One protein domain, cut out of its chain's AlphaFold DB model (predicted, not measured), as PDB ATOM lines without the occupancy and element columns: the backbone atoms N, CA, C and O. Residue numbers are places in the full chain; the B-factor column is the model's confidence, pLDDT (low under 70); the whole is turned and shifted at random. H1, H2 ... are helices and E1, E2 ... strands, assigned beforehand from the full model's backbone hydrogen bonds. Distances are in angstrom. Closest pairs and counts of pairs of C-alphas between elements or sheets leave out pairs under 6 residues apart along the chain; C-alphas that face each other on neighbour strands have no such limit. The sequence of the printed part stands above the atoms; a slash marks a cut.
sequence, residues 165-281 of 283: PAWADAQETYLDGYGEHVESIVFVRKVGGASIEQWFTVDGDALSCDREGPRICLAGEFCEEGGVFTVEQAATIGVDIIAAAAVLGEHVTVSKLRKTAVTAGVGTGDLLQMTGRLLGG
ATOM      1  N   PRO A 165     123.101 145.108 130.347       90.62
ATOM      2  CA  PRO A 165     123.108 144.059 131.350       90.62
ATOM      3  C   PRO A 165     121.848 143.193 131.252       90.62
ATOM      4  O   PRO A 165     120.748 143.701 131.050       90.62
ATOM      5  N   ALA A 166     121.985 141.880 131.455       90.19
ATOM      6  CA  ALA A 166     120.863 140.939 131.353       90.19
ATOM      7  C   ALA A 166     119.715 141.230 132.339       90.19
ATOM      8  O   ALA A 166     118.584 140.805 132.116       90.19
ATOM      9  N   TRP A 167     120.007 141.931 133.437       92.06
ATOM     10  CA  TRP A 167     119.009 142.329 134.421       92.06
ATOM     11  C   TRP A 167     118.239 143.591 134.030       92.06
ATOM     12  O   TRP A 167     117.201 143.813 134.639       92.06
ATOM     13  N   ALA A 168     118.714 144.408 133.087       91.38
ATOM     14  CA  ALA A 168     118.127 145.711 132.781       91.38
ATOM     15  C   ALA A 168     116.823 145.593 131.980       91.38
ATOM     16  O   ALA A 168     116.710 144.755 131.082       91.38
ATOM     17  N   ASP A 169     115.865 146.473 132.269       87.12
ATOM     18  CA  ASP A 169     114.636 146.622 131.497       87.12
ATOM     19  C   ASP A 169     114.818 147.685 130.403       87.12
ATOM     20  O   ASP A 169     115.251 148.816 130.639       87.12
ATOM     21  N   ALA A 170     114.470 147.319 129.170       81.81
ATOM     22  CA  ALA A 170     114.539 148.217 128.026       81.81
ATOM     23  C   ALA A 170     113.547 149.388 128.126       81.81
ATOM     24  O   ALA A 170     113.818 150.437 127.552       81.81
ATOM     25  N   GLN A 171     112.417 149.212 128.817       80.50
ATOM     26  CA  GLN A 171     111.395 150.252 128.970       80.50
ATOM     27  C   GLN A 171     111.762 151.294 130.028       80.50
ATOM     28  O   GLN A 171     111.236 152.402 130.002       80.50
ATOM     29  N   GLU A 172     112.664 150.948 130.946       82.62
ATOM     30  CA  GLU A 172     113.087 151.824 132.045       82.62
ATOM     31  C   GLU A 172     114.458 152.457 131.798       82.62
ATOM     32  O   GLU A 172     114.827 153.429 132.454       82.62
ATOM     33  N   THR A 173     115.210 151.912 130.843       83.19
ATOM     34  CA  THR A 173     116.478 152.475 130.380       83.19
ATOM     35  C   THR A 173     116.242 153.852 129.766       83.19
ATOM     36  O   THR A 173     115.376 154.013 128.904       83.19
ATOM     37  N   TYR A 174     117.039 154.840 130.169       83.19
ATOM     38  CA  TYR A 174     116.905 156.215 129.691       83.19
ATOM     39  C   TYR A 174     118.249 156.819 129.275       83.19
ATOM     40  O   TYR A 174     119.319 156.300 129.590       83.19
ATOM     41  N   LEU A 175     118.174 157.916 128.519       83.31
ATOM     42  CA  LEU A 175     119.326 158.705 128.093       83.31
ATOM     43  C   LEU A 175     119.441 159.953 128.961       83.31
ATOM     44  O   LEU A 175     118.458 160.686 129.100       83.31
ATOM     45  N   ASP A 176     120.634 160.192 129.491       79.62
ATOM     46  CA  ASP A 176     120.986 161.418 130.195       79.62
ATOM     47  C   ASP A 176     121.694 162.373 129.222       79.62
ATOM     48  O   ASP A 176     122.673 162.007 128.560       79.62
ATOM     49  N   GLY A 177     121.137 163.573 129.078       69.38
ATOM     50  CA  GLY A 177     121.526 164.559 128.067       69.38
ATOM     51  C   GLY A 177     120.338 165.148 127.301       69.38
ATOM     52  O   GLY A 177     119.211 164.638 127.360       69.38
ATOM     53  N   TYR A 178     120.614 166.228 126.566       59.84
ATOM     54  CA  TYR A 178     119.620 167.036 125.854       59.84
ATOM     55  C   TYR A 178     119.931 167.121 124.353       59.84
ATOM     56  O   TYR A 178     121.063 167.390 123.942       59.84
ATOM     57  N   GLY A 179     118.902 166.934 123.518       63.00
ATOM     58  CA  GLY A 179     119.014 167.044 122.060       63.00
ATOM     59  C   GLY A 179     119.993 166.037 121.443       63.00
ATOM     60  O   GLY A 179     119.883 164.834 121.672       63.00
ATOM     61  N   GLU A 180     120.937 166.525 120.632       63.78
ATOM     62  CA  GLU A 180     121.978 165.700 119.988       63.78
ATOM     63  C   GLU A 180     123.154 165.358 120.926       63.78
ATOM     64  O   GLU A 180     123.998 164.531 120.583       63.78
ATOM     65  N   HIS A 181     123.202 165.961 122.118       73.12
ATOM     66  CA  HIS A 181     124.267 165.777 123.103       73.12
ATOM     67  C   HIS A 181     123.827 164.794 124.191       73.12
ATOM     68  O   HIS A 181     123.546 165.169 125.329       73.12
ATOM     69  N   VAL A 182     123.729 163.521 123.814       79.81
ATOM     70  CA  VAL A 182     123.561 162.420 124.769       79.81
ATOM     71  C   VAL A 182     124.917 162.148 125.416       79.81
ATOM     72  O   VAL A 182     125.856 161.769 124.718       79.81
ATOM     73  N   GLU A 183     125.016 162.341 126.730       84.81
ATOM     74  CA  GLU A 183     126.265 162.167 127.484       84.81
ATOM     75  C   GLU A 183     126.376 160.757 128.065       84.81
ATOM     76  O   GLU A 183     127.459 160.167 128.086       84.81
ATOM     77  N   SER A 184     125.254 160.178 128.502       87.81
ATOM     78  CA  SER A 184     125.234 158.810 129.006       87.81
ATOM     79  C   SER A 184     123.921 158.078 128.725       87.81
ATOM     80  O   SER A 184     122.870 158.672 128.476       87.81
ATOM     81  N   ILE A 185     123.993 156.751 128.758       90.12
ATOM     82  CA  ILE A 185     122.838 155.860 128.838       90.12
ATOM     83  C   ILE A 185     122.828 155.206 130.216       90.12
ATOM     84  O   ILE A 185     123.856 154.730 130.703       90.12
ATOM     85  N   VAL A 186     121.654 155.167 130.839       89.69
ATOM     86  CA  VAL A 186     121.458 154.552 132.148       89.69
ATOM     87  C   VAL A 186     120.561 153.338 131.979       89.69
ATOM     88  O   VAL A 186     119.380 153.463 131.657       89.69
ATOM     89  N   PHE A 187     121.127 152.151 132.190       92.06
ATOM     90  CA  PHE A 187     120.364 150.910 132.231       92.06
ATOM     91  C   PHE A 187     119.698 150.770 133.590       92.06
ATOM     92  O   PHE A 187     120.379 150.841 134.617       92.06
ATOM     93  N   VAL A 188     118.384 150.554 133.589       89.88
ATOM     94  CA  VAL A 188     117.572 150.556 134.809       89.88
ATOM     95  C   VAL A 188     116.746 149.283 134.916       89.88
ATOM     96  O   VAL A 188     116.304 148.730 133.910       89.88
ATOM     97  N   ARG A 189     116.544 148.818 136.149       91.25
ATOM     98  CA  ARG A 189     115.443 147.927 136.518       91.25
ATOM     99  C   ARG A 189     114.848 148.332 137.861       91.25
ATOM    100  O   ARG A 189     115.542 148.258 138.874       91.25
ATOM    101  N   LYS A 190     113.570 148.684 137.904       89.44
ATOM    102  CA  LYS A 190     112.814 148.905 139.133       89.44
ATOM    103  C   LYS A 190     112.469 147.571 139.784       89.44
ATOM    104  O   LYS A 190     112.167 146.567 139.136       89.44
ATOM    105  N   VAL A 191     112.527 147.574 141.105       86.75
ATOM    106  CA  VAL A 191     112.172 146.465 141.980       86.75
ATOM    107  C   VAL A 191     111.422 147.085 143.151       86.75
ATOM    108  O   VAL A 191     112.043 147.513 144.116       86.75
ATOM    109  N   GLY A 192     110.098 147.215 143.025       85.38
ATOM    110  CA  GLY A 192     109.287 147.942 144.008       85.38
ATOM    111  C   GLY A 192     109.807 149.368 144.215       85.38
ATOM    112  O   GLY A 192     110.022 150.091 143.246       85.38
ATOM    113  N   GLY A 193     110.064 149.746 145.468       80.38
ATOM    114  CA  GLY A 193     110.624 151.048 145.832       80.38
ATOM    115  C   GLY A 193     112.135 151.214 145.643       80.38
ATOM    116  O   GLY A 193     112.689 152.262 145.986       80.38
ATOM    117  N   ALA A 194     112.821 150.208 145.098       82.69
ATOM    118  CA  ALA A 194     114.232 150.268 144.737       82.69
ATOM    119  C   ALA A 194     114.430 150.242 143.213       82.69
ATOM    120  O   ALA A 194     113.570 149.795 142.454       82.69
ATOM    121  N   SER A 195     115.597 150.676 142.754       88.00
ATOM    122  CA  SER A 195     116.043 150.545 141.365       88.00
ATOM    123  C   SER A 195     117.464 149.996 141.310       88.00
ATOM    124  O   SER A 195     118.283 150.248 142.192       88.00
ATOM    125  N   ILE A 196     117.753 149.218 140.274       90.81
ATOM    126  CA  ILE A 196     119.100 148.826 139.873       90.81
ATOM    127  C   ILE A 196     119.489 149.730 138.711       90.81
ATOM    128  O   ILE A 196     118.770 149.766 137.718       90.81
ATOM    129  N   GLU A 197     120.602 150.443 138.825       91.19
ATOM    130  CA  GLU A 197     121.031 151.445 137.849       91.19
ATOM    131  C   GLU A 197     122.505 151.256 137.486       91.19
ATOM    132  O   GLU A 197     123.352 151.047 138.360       91.19
ATOM    133  N   GLN A 198     122.833 151.339 136.197       91.00
ATOM    134  CA  GLN A 198     124.213 151.316 135.715       91.00
ATOM    135  C   GLN A 198     124.403 152.301 134.560       91.00
ATOM    136  O   GLN A 198     123.691 152.240 133.560       91.00
ATOM    137  N   TRP A 199     125.389 153.186 134.712       91.00
ATOM    138  CA  TRP A 199     125.686 154.279 133.789       91.00
ATOM    139  C   TRP A 199     126.778 153.882 132.810       91.00
ATOM    140  O   TRP A 199     127.788 153.281 133.196       91.00
ATOM    141  N   PHE A 200     126.568 154.254 131.554       91.75
ATOM    142  CA  PHE A 200     127.553 154.143 130.497       91.75
ATOM    143  C   PHE A 200     127.714 155.497 129.806       91.75
ATOM    144  O   PHE A 200     126.755 155.997 129.213       91.75
ATOM    145  N   THR A 201     128.922 156.054 129.833       90.62
ATOM    146  CA  THR A 201     129.294 157.230 129.044       90.62
ATOM    147  C   THR A 201     129.240 156.897 127.559       90.62
ATOM    148  O   THR A 201     129.718 155.846 127.114       90.62
ATOM    149  N   VAL A 202     128.690 157.835 126.796       88.38
ATOM    150  CA  VAL A 202     128.680 157.829 125.336       88.38
ATOM    151  C   VAL A 202     129.879 158.632 124.827       88.38
ATOM    152  O   VAL A 202     129.973 159.830 125.076       88.38
ATOM    153  N   ASP A 203     130.772 157.993 124.069       85.75
ATOM    154  CA  ASP A 203     131.858 158.663 123.338       85.75
ATOM    155  C   ASP A 203     131.778 158.300 121.850       85.75
ATOM    156  O   ASP A 203     132.267 157.260 121.399       85.75
ATOM    157  N   GLY A 204     131.058 159.128 121.088       82.75
ATOM    158  CA  GLY A 204     130.742 158.865 119.685       82.75
ATOM    159  C   GLY A 204     129.935 157.573 119.504       82.75
ATOM    160  O   GLY A 204     128.742 157.524 119.807       82.75
ATOM    161  N   ASP A 205     130.594 156.533 118.992       83.31
ATOM    162  CA  ASP A 205     130.013 155.199 118.772       83.31
ATOM    163  C   ASP A 205     130.521 154.153 119.780       83.31
ATOM    164  O   ASP A 205     130.334 152.953 119.585       83.31
ATOM    165  N   ALA A 206     131.157 154.594 120.867       85.25
ATOM    166  CA  ALA A 206     131.567 153.743 121.974       85.25
ATOM    167  C   ALA A 206     130.691 153.981 123.212       85.25
ATOM    168  O   ALA A 206     130.326 155.114 123.532       85.25
ATOM    169  N   LEU A 207     130.394 152.896 123.932       88.75
ATOM    170  CA  LEU A 207     129.802 152.928 125.269       88.75
ATOM    171  C   LEU A 207     130.836 152.408 126.262       88.75
ATOM    172  O   LEU A 207     131.318 151.283 126.123       88.75
ATOM    173  N   SER A 208     131.172 153.214 127.264       89.31
ATOM    174  CA  SER A 208     132.081 152.804 128.335       89.31
ATOM    175  C   SER A 208     131.363 152.836 129.676       89.31
ATOM    176  O   SER A 208     130.623 153.762 129.969       89.31
ATOM    177  N   CYS A 209     131.524 151.784 130.477       89.38
ATOM    178  CA  CYS A 209     130.883 151.702 131.785       89.38
ATOM    179  C   CYS A 209     131.593 152.639 132.770       89.38
ATOM    180  O   CYS A 209     132.788 152.476 133.017       89.38
ATOM    181  N   ASP A 210     130.858 153.574 133.372       78.00
ATOM    182  CA  ASP A 210     131.450 154.667 134.162       78.00
ATOM    183  C   ASP A 210     132.064 154.203 135.484       78.00
ATOM    184  O   ASP A 210     132.944 154.858 136.047       78.00
ATOM    185  N   ARG A 211     131.548 153.102 136.045       68.50
ATOM    186  CA  ARG A 211     131.936 152.566 137.362       68.50
ATOM    187  C   ARG A 211     131.892 151.040 137.377       68.50
ATOM    188  O   ARG A 211     131.224 150.440 136.543       68.50
ATOM    189  N   GLU A 212     132.564 150.424 138.355       65.56
ATOM    190  CA  GLU A 212     132.682 148.962 138.558       65.56
ATOM    191  C   GLU A 212     131.364 148.254 138.959       65.56
ATOM    192  O   GLU A 212     131.342 147.418 139.860       65.56
ATOM    193  N   GLY A 213     130.246 148.568 138.303       80.00
ATOM    194  CA  GLY A 213     129.024 147.774 138.378       80.00
ATOM    195  C   GLY A 213     127.753 148.541 138.749       80.00
ATOM    196  O   GLY A 213     127.776 149.758 138.973       80.00
ATOM    197  N   PRO A 214     126.625 147.813 138.791       87.38
ATOM    198  CA  PRO A 214     125.312 148.371 139.067       87.38
ATOM    199  C   PRO A 214     125.179 148.876 140.504       87.38
ATOM    200  O   PRO A 214     125.783 148.367 141.452       87.38
ATOM    201  N   ARG A 215     124.330 149.884 140.681       85.81
ATOM    202  CA  ARG A 215     123.976 150.464 141.974       85.81
ATOM    203  C   ARG A 215     122.536 150.146 142.299       85.81
ATOM    204  O   ARG A 215     121.687 150.174 141.424       85.81
ATOM    205  N   ILE A 216     122.279 149.894 143.577       83.56
ATOM    206  CA  ILE A 216     120.917 149.841 144.094       83.56
ATOM    207  C   ILE A 216     120.597 151.221 144.666       83.56
ATOM    208  O   ILE A 216     121.264 151.678 145.602       83.56
ATOM    209  N   CYS A 217     119.614 151.876 144.068       78.56
ATOM    210  CA  CYS A 217     119.115 153.197 144.413       78.56
ATOM    211  C   CYS A 217     117.676 153.090 144.946       78.56
ATOM    212  O   CYS A 217     117.039 152.039 144.860       78.56
ATOM    213  N   LEU A 218     117.177 154.173 145.543       74.12
ATOM    214  CA  LEU A 218     115.735 154.333 145.743       74.12
ATOM    215  C   LEU A 218     115.143 154.764 144.404       74.12
ATOM    216  O   LEU A 218     115.739 155.615 143.743       74.12
ATOM    217  N   ALA A 219     114.002 154.198 144.020       67.94
ATOM    218  CA  ALA A 219     113.357 154.587 142.772       67.94
ATOM    219  C   ALA A 219     113.011 156.091 142.789       67.94
ATOM    220  O   ALA A 219     112.689 156.649 143.841       67.94
ATOM    221  N   GLY A 220     113.095 156.754 141.629       58.19
ATOM    222  CA  GLY A 220     112.976 158.217 141.509       58.19
ATOM    223  C   GLY A 220     111.704 158.816 142.124       58.19
ATOM    224  O   GLY A 220     111.770 159.887 142.720       58.19
ATOM    225  N   GLU A 221     110.593 158.075 142.109       57.12
ATOM    226  CA  GLU A 221     109.317 158.461 142.742       57.12
ATOM    227  C   GLU A 221     109.417 158.688 144.264       57.12
ATOM    228  O   GLU A 221     108.571 159.349 144.857       57.12
ATOM    229  N   PHE A 222     110.482 158.193 144.897       55.44
ATOM    230  CA  PHE A 222     110.777 158.374 146.317       55.44
ATOM    231  C   PHE A 222     111.867 159.426 146.590       55.44
ATOM    232  O   PHE A 222     112.178 159.696 147.753       55.44
ATOM    233  N   CYS A 223     112.474 160.008 145.547       49.19
ATOM    234  CA  CYS A 223     113.579 160.966 145.662       49.19
ATOM    235  C   CYS A 223     113.150 162.437 145.517       49.19
ATOM    236  O   CYS A 223     113.830 163.301 146.069       49.19
ATOM    237  N   GLU A 224     112.052 162.734 144.813       42.69
ATOM    238  CA  GLU A 224     111.697 164.117 144.444       42.69
ATOM    239  C   GLU A 224     111.100 164.958 145.586       42.69
ATOM    240  O   GLU A 224     111.224 166.180 145.565       42.69
ATOM    241  N   GLU A 225     110.538 164.348 146.635       39.66
ATOM    242  CA  GLU A 225     109.801 165.101 147.668       39.66
ATOM    243  C   GLU A 225     110.519 165.238 149.020       39.66
ATOM    244  O   GLU A 225     109.925 165.705 149.991       39.66
ATOM    245  N   GLY A 226     111.783 164.808 149.147       42.88
ATOM    246  CA  GLY A 226     112.436 164.757 150.468       42.88
ATOM    247  C   GLY A 226     111.607 163.965 151.496       42.88
ATOM    248  O   GLY A 226     111.595 164.295 152.683       42.88
ATOM    249  N   GLY A 227     110.857 162.970 151.005       46.84
ATOM    250  CA  GLY A 227     109.707 162.387 151.682       46.84
ATOM    251  C   GLY A 227     110.055 161.747 153.022       46.84
ATOM    252  O   GLY A 227     110.982 160.947 153.137       46.84
ATOM    253  N   VAL A 228     109.271 162.079 154.046       54.91
ATOM    254  CA  VAL A 228     109.281 161.363 155.322       54.91
ATOM    255  C   VAL A 228     108.563 160.032 155.106       54.91
ATOM    256  O   VAL A 228     107.343 159.997 154.960       54.91
ATOM    257  N   PHE A 229     109.314 158.932 155.077       61.31
ATOM    258  CA  PHE A 229     108.746 157.592 154.942       61.31
ATOM    259  C   PHE A 229     108.051 157.171 156.235       61.31
ATOM    260  O   PHE A 229     108.572 157.371 157.335       61.31
ATOM    261  N   THR A 230     106.903 156.508 156.117       65.88
ATOM    262  CA  THR A 230     106.373 155.748 157.248       65.88
ATOM    263  C   THR A 230     107.269 154.542 157.532       65.88
ATOM    264  O   THR A 230     107.997 154.044 156.671       65.88
ATOM    265  N   VAL A 231     107.183 154.030 158.758       65.00
ATOM    266  CA  VAL A 231     107.915 152.833 159.192       65.00
ATOM    267  C   VAL A 231     107.627 151.624 158.285       65.00
ATOM    268  O   VAL A 231     108.527 150.845 157.977       65.00
ATOM    269  N   GLU A 232     106.388 151.486 157.815       68.31
ATOM    270  CA  GLU A 232     105.952 150.400 156.931       68.31
ATOM    271  C   GLU A 232     106.498 150.549 155.501       68.31
ATOM    272  O   GLU A 232     106.981 149.578 154.912       68.31
ATOM    273  N   GLN A 233     106.517 151.775 154.969       70.62
ATOM    274  CA  GLN A 233     107.139 152.076 153.675       70.62
ATOM    275  C   GLN A 233     108.644 151.807 153.711       70.62
ATOM    276  O   GLN A 233     109.179 151.167 152.810       70.62
ATOM    277  N   ALA A 234     109.319 152.220 154.786       70.19
ATOM    278  CA  ALA A 234     110.742 151.966 154.969       70.19
ATOM    279  C   ALA A 234     111.057 150.461 154.976       70.19
ATOM    280  O   ALA A 234     111.989 150.020 154.305       70.19
ATOM    281  N   ALA A 235     110.260 149.663 155.693       70.19
ATOM    282  CA  ALA A 235     110.430 148.214 155.756       70.19
ATOM    283  C   ALA A 235     110.194 147.535 154.394       70.19
ATOM    284  O   ALA A 235     110.954 146.641 154.022       70.19
ATOM    285  N   THR A 236     109.201 147.998 153.634       78.94
ATOM    286  CA  THR A 236     108.913 147.509 152.273       78.94
ATOM    287  C   THR A 236     110.074 147.804 151.325       78.94
ATOM    288  O   THR A 236     110.594 146.892 150.689       78.94
ATOM    289  N   ILE A 237     110.591 149.035 151.339       77.06
ATOM    290  CA  ILE A 237     111.783 149.417 150.569       77.06
ATOM    291  C   ILE A 237     113.002 148.568 150.980       77.06
ATOM    292  O   ILE A 237     113.836 148.211 150.148       77.06
ATOM    293  N   GLY A 238     113.118 148.204 152.260       77.94
ATOM    294  CA  GLY A 238     114.142 147.273 152.740       77.94
ATOM    295  C   GLY A 238     114.057 145.890 152.081       77.94
ATOM    296  O   GLY A 238     115.087 145.345 151.675       77.94
ATOM    297  N   VAL A 239     112.846 145.339 151.934       81.06
ATOM    298  CA  VAL A 239     112.595 144.076 151.213       81.06
ATOM    299  C   VAL A 239     112.940 144.223 149.731       81.06
ATOM    300  O   VAL A 239     113.618 143.363 149.168       81.06
ATOM    301  N   ASP A 240     112.561 145.342 149.125       86.12
ATOM    302  CA  ASP A 240     112.818 145.644 147.718       86.12
ATOM    303  C   ASP A 240     114.316 145.758 147.399       86.12
ATOM    304  O   ASP A 240     114.785 145.240 146.387       86.12
ATOM    305  N   ILE A 241     115.114 146.333 148.305       83.62
ATOM    306  CA  ILE A 241     116.583 146.368 148.187       83.62
ATOM    307  C   ILE A 241     117.183 144.956 148.231       83.62
ATOM    308  O   ILE A 241     118.157 144.676 147.527       83.62
ATOM    309  N   ILE A 242     116.614 144.055 149.038       83.19
ATOM    310  CA  ILE A 242     117.025 142.644 149.078       83.19
ATOM    311  C   ILE A 242     116.666 141.939 147.777       83.19
ATOM    312  O   ILE A 242     117.512 141.240 147.218       83.19
ATOM    313  N   ALA A 243     115.460 142.162 147.262       84.50
ATOM    314  CA  ALA A 243     115.049 141.633 145.970       84.50
ATOM    315  C   ALA A 243     115.945 142.161 144.833       84.50
ATOM    316  O   ALA A 243     116.383 141.381 143.989       84.50
ATOM    317  N   ALA A 244     116.307 143.447 144.848       86.31
ATOM    318  CA  ALA A 244     117.214 144.049 143.874       86.31
ATOM    319  C   ALA A 244     118.625 143.439 143.933       86.31
ATOM    320  O   ALA A 244     119.212 143.121 142.901       86.31
ATOM    321  N   ALA A 245     119.165 143.195 145.131       86.44
ATOM    322  CA  ALA A 245     120.443 142.498 145.268       86.44
ATOM    323  C   ALA A 245     120.364 141.045 144.781       86.44
ATOM    324  O   ALA A 245     121.287 140.577 144.119       86.44
ATOM    325  N   ALA A 246     119.247 140.356 145.029       86.06
ATOM    326  CA  ALA A 246     119.030 139.003 144.526       86.06
ATOM    327  C   ALA A 246     118.985 138.954 142.988       86.06
ATOM    328  O   ALA A 246     119.541 138.028 142.400       86.06
ATOM    329  N   VAL A 247     118.406 139.967 142.328       87.88
ATOM    330  CA  VAL A 247     118.455 140.114 140.858       87.88
ATOM    331  C   VAL A 247     119.898 140.223 140.350       87.88
ATOM    332  O   VAL A 247     120.210 139.691 139.287       87.88
ATOM    333  N   LEU A 248     120.785 140.861 141.117       87.19
ATOM    334  CA  LEU A 248     122.216 140.957 140.813       87.19
ATOM    335  C   LEU A 248     123.024 139.709 141.214       87.19
ATOM    336  O   LEU A 248     124.219 139.645 140.933       87.19
ATOM    337  N   GLY A 249     122.411 138.723 141.877       85.31
ATOM    338  CA  GLY A 249     123.131 137.593 142.470       85.31
ATOM    339  C   GLY A 249     124.035 137.994 143.644       85.31
ATOM    340  O   GLY A 249     124.978 137.276 143.971       85.31
ATOM    341  N   GLU A 250     123.765 139.138 144.276       83.50
ATOM    342  CA  GLU A 250     124.549 139.704 145.372       83.50
ATOM    343  C   GLU A 250     123.839 139.580 146.727       83.50
ATOM    344  O   GLU A 250     122.619 139.455 146.833       83.50
ATOM    345  N   HIS A 251     124.619 139.711 147.802       78.94
ATOM    346  CA  HIS A 251     124.083 139.904 149.146       78.94
ATOM    347  C   HIS A 251     123.956 141.395 149.478       78.94
ATOM    348  O   HIS A 251     124.851 142.199 149.201       78.94
ATOM    349  N   VAL A 252     122.863 141.771 150.145       75.56
ATOM    350  CA  VAL A 252     122.721 143.122 150.696       75.56
ATOM    351  C   VAL A 252     123.684 143.309 151.859       75.56
ATOM    352  O   VAL A 252     123.662 142.562 152.836       75.56
ATOM    353  N   THR A 253     124.513 144.346 151.781       71.69
ATOM    354  CA  THR A 253     125.367 144.752 152.898       71.69
ATOM    355  C   THR A 253     124.634 145.739 153.804       71.69
ATOM    356  O   THR A 253     123.799 146.526 153.355       71.69
ATOM    357  N   VAL A 254     125.008 145.771 155.086       68.06
ATOM    358  CA  VAL A 254     124.497 146.762 156.056       68.06
ATOM    359  C   VAL A 254     124.716 148.199 155.560       68.06
ATOM    360  O   VAL A 254     123.885 149.072 155.793       68.06
ATOM    361  N   SER A 255     125.802 148.440 154.817       67.38
ATOM    362  CA  SER A 255     126.094 149.739 154.199       67.38
ATOM    363  C   SER A 255     125.042 150.152 153.158       67.38
ATOM    364  O   SER A 255     124.608 151.303 153.164       67.38
ATOM    365  N   LYS A 256     124.570 149.216 152.316       68.12
ATOM    366  CA  LYS A 256     123.520 149.475 151.312       68.12
ATOM    367  C   LYS A 256     122.175 149.824 151.976       68.12
ATOM    368  O   LYS A 256     121.510 150.754 151.536       68.12
ATOM    369  N   LEU A 257     121.824 149.170 153.088       69.56
ATOM    370  CA  LEU A 257     120.594 149.466 153.849       69.56
ATOM    371  C   LEU A 257     120.678 150.744 154.690       69.56
ATOM    372  O   LEU A 257     119.657 151.373 154.969       69.56
ATOM    373  N   ARG A 258     121.884 151.153 155.098       67.94
ATOM    374  CA  ARG A 258     122.083 152.350 155.923       67.94
ATOM    375  C   ARG A 258     121.550 153.611 155.246       67.94
ATOM    376  O   ARG A 258     120.981 154.446 155.937       67.94
ATOM    377  N   LYS A 259     121.720 153.756 153.927       64.94
ATOM    378  CA  LYS A 259     121.241 154.939 153.193       64.94
ATOM    379  C   LYS A 259     119.718 155.065 153.294       64.94
ATOM    380  O   LYS A 259     119.234 156.114 153.692       64.94
ATOM    381  N   THR A 260     118.996 153.974 153.062       63.44
ATOM    382  CA  THR A 260     117.535 153.898 153.214       63.44
ATOM    383  C   THR A 260     117.088 154.158 154.643       63.44
ATOM    384  O   THR A 260     116.149 154.912 154.855       63.44
ATOM    385  N   ALA A 261     117.786 153.592 155.633       62.72
ATOM    386  CA  ALA A 261     117.478 153.830 157.040       62.72
ATOM    387  C   ALA A 261     117.597 155.320 157.408       62.72
ATOM    388  O   ALA A 261     116.715 155.865 158.064       62.72
ATOM    389  N   VAL A 262     118.652 155.987 156.922       65.19
ATOM    390  CA  VAL A 262     118.856 157.431 157.110       65.19
ATOM    391  C   VAL A 262     117.750 158.236 156.430       65.19
ATOM    392  O   VAL A 262     117.175 159.105 157.078       65.19
ATOM    393  N   THR A 263     117.419 157.940 155.170       57.12
ATOM    394  CA  THR A 263     116.347 158.645 154.450       57.12
ATOM    395  C   THR A 263     114.980 158.438 155.114       57.12
ATOM    396  O   THR A 263     114.188 159.366 155.201       57.12
ATOM    397  N   ALA A 264     114.719 157.249 155.658       55.12
ATOM    398  CA  ALA A 264     113.489 156.927 156.379       55.12
ATOM    399  C   ALA A 264     113.461 157.405 157.844       55.12
ATOM    400  O   ALA A 264     112.477 157.174 158.542       55.12
ATOM    401  N   GLY A 265     114.531 158.032 158.345       58.59
ATOM    402  CA  GLY A 265     114.599 158.509 159.729       58.59
ATOM    403  C   GLY A 265     114.592 157.400 160.791       58.59
ATOM    404  O   GLY A 265     114.230 157.660 161.937       58.59
ATOM    405  N   VAL A 266     114.991 156.171 160.441       63.97
ATOM    406  CA  VAL A 266     115.025 155.010 161.350       63.97
ATOM    407  C   VAL A 266     116.449 154.493 161.570       63.97
ATOM    408  O   VAL A 266     117.348 154.682 160.748       63.97
ATOM    409  N   GLY A 267     116.682 153.795 162.685       66.25
ATOM    410  CA  GLY A 267     117.943 153.094 162.910       66.25
ATOM    411  C   GLY A 267     118.139 151.959 161.900       66.25
ATOM    412  O   GLY A 267     117.210 151.212 161.601       66.25
ATOM    413  N   THR A 268     119.362 151.763 161.388       68.81
ATOM    414  CA  THR A 268     119.661 150.658 160.448       68.81
ATOM    415  C   THR A 268     119.362 149.280 161.052       68.81
ATOM    416  O   THR A 268     118.929 148.380 160.337       68.81
ATOM    417  N   GLY A 269     119.550 149.117 162.368       64.88
ATOM    418  CA  GLY A 269     119.177 147.898 163.096       64.88
ATOM    419  C   GLY A 269     117.663 147.668 163.150       64.88
ATOM    420  O   GLY A 269     117.215 146.542 162.938       64.88
ATOM    421  N   ASP A 270     116.882 148.732 163.346       66.75
ATOM    422  CA  ASP A 270     115.419 148.653 163.369       66.75
ATOM    423  C   ASP A 270     114.886 148.307 161.974       66.75
ATOM    424  O   ASP A 270     114.056 147.410 161.834       66.75
ATOM    425  N   LEU A 271     115.432 148.939 160.926       67.75
ATOM    426  CA  LEU A 271     115.105 148.619 159.534       67.75
ATOM    427  C   LEU A 271     115.391 147.146 159.208       67.75
ATOM    428  O   LEU A 271     114.544 146.474 158.620       67.75
ATOM    429  N   LEU A 272     116.546 146.618 159.624       69.94
ATOM    430  CA  LEU A 272     116.898 145.204 159.457       69.94
ATOM    431  C   LEU A 272     115.907 144.277 160.169       69.94
ATOM    432  O   LEU A 272     115.459 143.290 159.585       69.94
ATOM    433  N   GLN A 273     115.540 144.593 161.412       70.81
ATOM    434  CA  GLN A 273     114.595 143.783 162.177       70.81
ATOM    435  C   GLN A 273     113.199 143.791 161.542       70.81
ATOM    436  O   GLN A 273     112.554 142.746 161.462       70.81
ATOM    437  N   MET A 274     112.734 144.951 161.075       69.50
ATOM    438  CA  MET A 274     111.436 145.104 160.415       69.50
ATOM    439  C   MET A 274     111.390 144.382 159.068       69.50
ATOM    440  O   MET A 274     110.454 143.625 158.813       69.50
ATOM    441  N   THR A 275     112.444 144.526 158.265       70.12
ATOM    442  CA  THR A 275     112.609 143.811 156.991       70.12
ATOM    443  C   THR A 275     112.617 142.295 157.217       70.12
ATOM    444  O   THR A 275     111.910 141.553 156.539       70.12
ATOM    445  N   GLY A 276     113.349 141.820 158.231       69.50
ATOM    446  CA  GLY A 276     113.390 140.403 158.598       69.50
ATOM    447  C   GLY A 276     112.037 139.844 159.059       69.50
ATOM    448  O   GLY A 276     111.714 138.704 158.737       69.50
ATOM    449  N   ARG A 277     111.218 140.639 159.766       68.94
ATOM    450  CA  ARG A 277     109.852 140.238 160.159       68.94
ATOM    451  C   ARG A 277     108.924 140.086 158.958       68.94
ATOM    452  O   ARG A 277     108.158 139.130 158.934       68.94
ATOM    453  N   LEU A 278     109.004 140.983 157.974       65.94
ATOM    454  CA  LEU A 278     108.223 140.875 156.738       65.94
ATOM    455  C   LEU A 278     108.609 139.628 155.934       65.94
ATOM    456  O   LEU A 278     107.734 138.887 155.496       65.94
ATOM    457  N   LEU A 279     109.908 139.344 155.813       67.12
ATOM    458  CA  LEU A 279     110.395 138.139 155.132       67.12
ATOM    459  C   LEU A 279     110.020 136.841 155.868       67.12
ATOM    460  O   LEU A 279     109.772 135.823 155.229       67.12
ATOM    461  N   GLY A 280     109.975 136.865 157.204       53.16
ATOM    462  CA  GLY A 280     109.632 135.708 158.039       53.16
ATOM    463  C   GLY A 280     108.134 135.495 158.286       53.16
ATOM    464  O   GLY A 280     107.766 134.458 158.824       53.16
ATOM    465  N   GLY A 281     107.278 136.458 157.928       48.53
ATOM    466  CA  GLY A 281     105.823 136.402 158.124       48.53
ATOM    467  C   GLY A 281     105.038 135.821 156.944       48.53
ATOM    468  O   GLY A 281     103.815 135.767 157.006       48.53
TER     469      GLY A 281
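What this domain is: This is residues 165 to 281 of the 283 residues of an uncharacterized protein of Microbacterium sp. Leaf179 (UniProt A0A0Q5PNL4). The model is an elongated two-part shape: a long, strongly twisted sheet of antiparallel strands makes one end, and a cluster of three helices makes the other. H1 packs on the end of the sheet where the E2 and E3 hairpin turns and E5 lies, H2 only grazes the sheet there, and H3 lies farther out, away from it. The printed part has 117 residues, with five named strands followed by three named helices, E1 E2 E3 E4 E5 H1 H2 H3; the class is mixed, helices and strands, and the sheet is branched at E3. It is only just compact, close to loose, with a radius of gyration of the C-alphas of 15.7 A and spans of 49 by 31 by 23 A.

Where its parts are: The longest strands are E2, residues 181 to 191, 29.6 A, and E3, residues 194 to 203, 29.0 A. E1, residues 169 to 178, 21.8 A, begins at C-alpha 169 (114.636, 146.622, 131.497) and bends by 58 degrees at residue 172. E4 is residues 206 to 209, 10.0 A, and E5 residues 215 to 218, 9.9 A. H1, residues 231 to 247, 24.7 A, begins at C-alpha 231 (107.915, 152.833, 159.192). H2 is residues 254 to 263, 14.5 A. H3, residues 268 to 280, 18.2 A, ends at C-alpha 280 (109.632, 135.708, 158.039).

How they stand to each other: E1 to E4 form a meander, each strand the antiparallel neighbour of the one before. E1 and E2 are a hairpin, with N 176 and O 184 2.9 A apart; E2 and E3 are another, with N 187 and O 198 2.9 A apart. On the other side of E3 from E2 lie E4, beside residues 200 to 203, with N 201 and O 208 2.9 A apart, and E5, antiparallel beside residues 194 to 197, with N 197 and O 215 2.8 A apart. H1 is on the sheet at a height of 7.4 A and lies over E3, along the strands at 26 degrees on the local plane; their closest C-alphas, of Ala 194 and Asp 240, are 5.7 A apart. H1 and H2, a helical hairpin, touch at a shallow tilt of 34.7 degrees, only just short of steep, opposite ways; their closest C-alphas are those of Gly 238 and Leu 257, 6.9 A. H3 is about perpendicular to H1, at 74 degrees, and touches it, the closest C-alphas being those of Ala 235 and Thr 275, 5.1 A. H3 also touches H2, at 76 degrees, with Ala 261 and Thr 268 closest, their C-alphas 5.1 A apart. Every O i to N i+4 pair is within hydrogen-bond range in H1 and H3, and 4 of 6 in H2.

The domain as a whole: The C-alphas of Gly 204 and Gly 281, the two farthest apart, are 51.0 A apart. The printed part has no cut, and the link from E5 to H1, residues 219 to 230, is long. The mean pLDDT of the printed part is 75.2, with 46 residues under 70, among them residues 219 to 232 and 254 to 272.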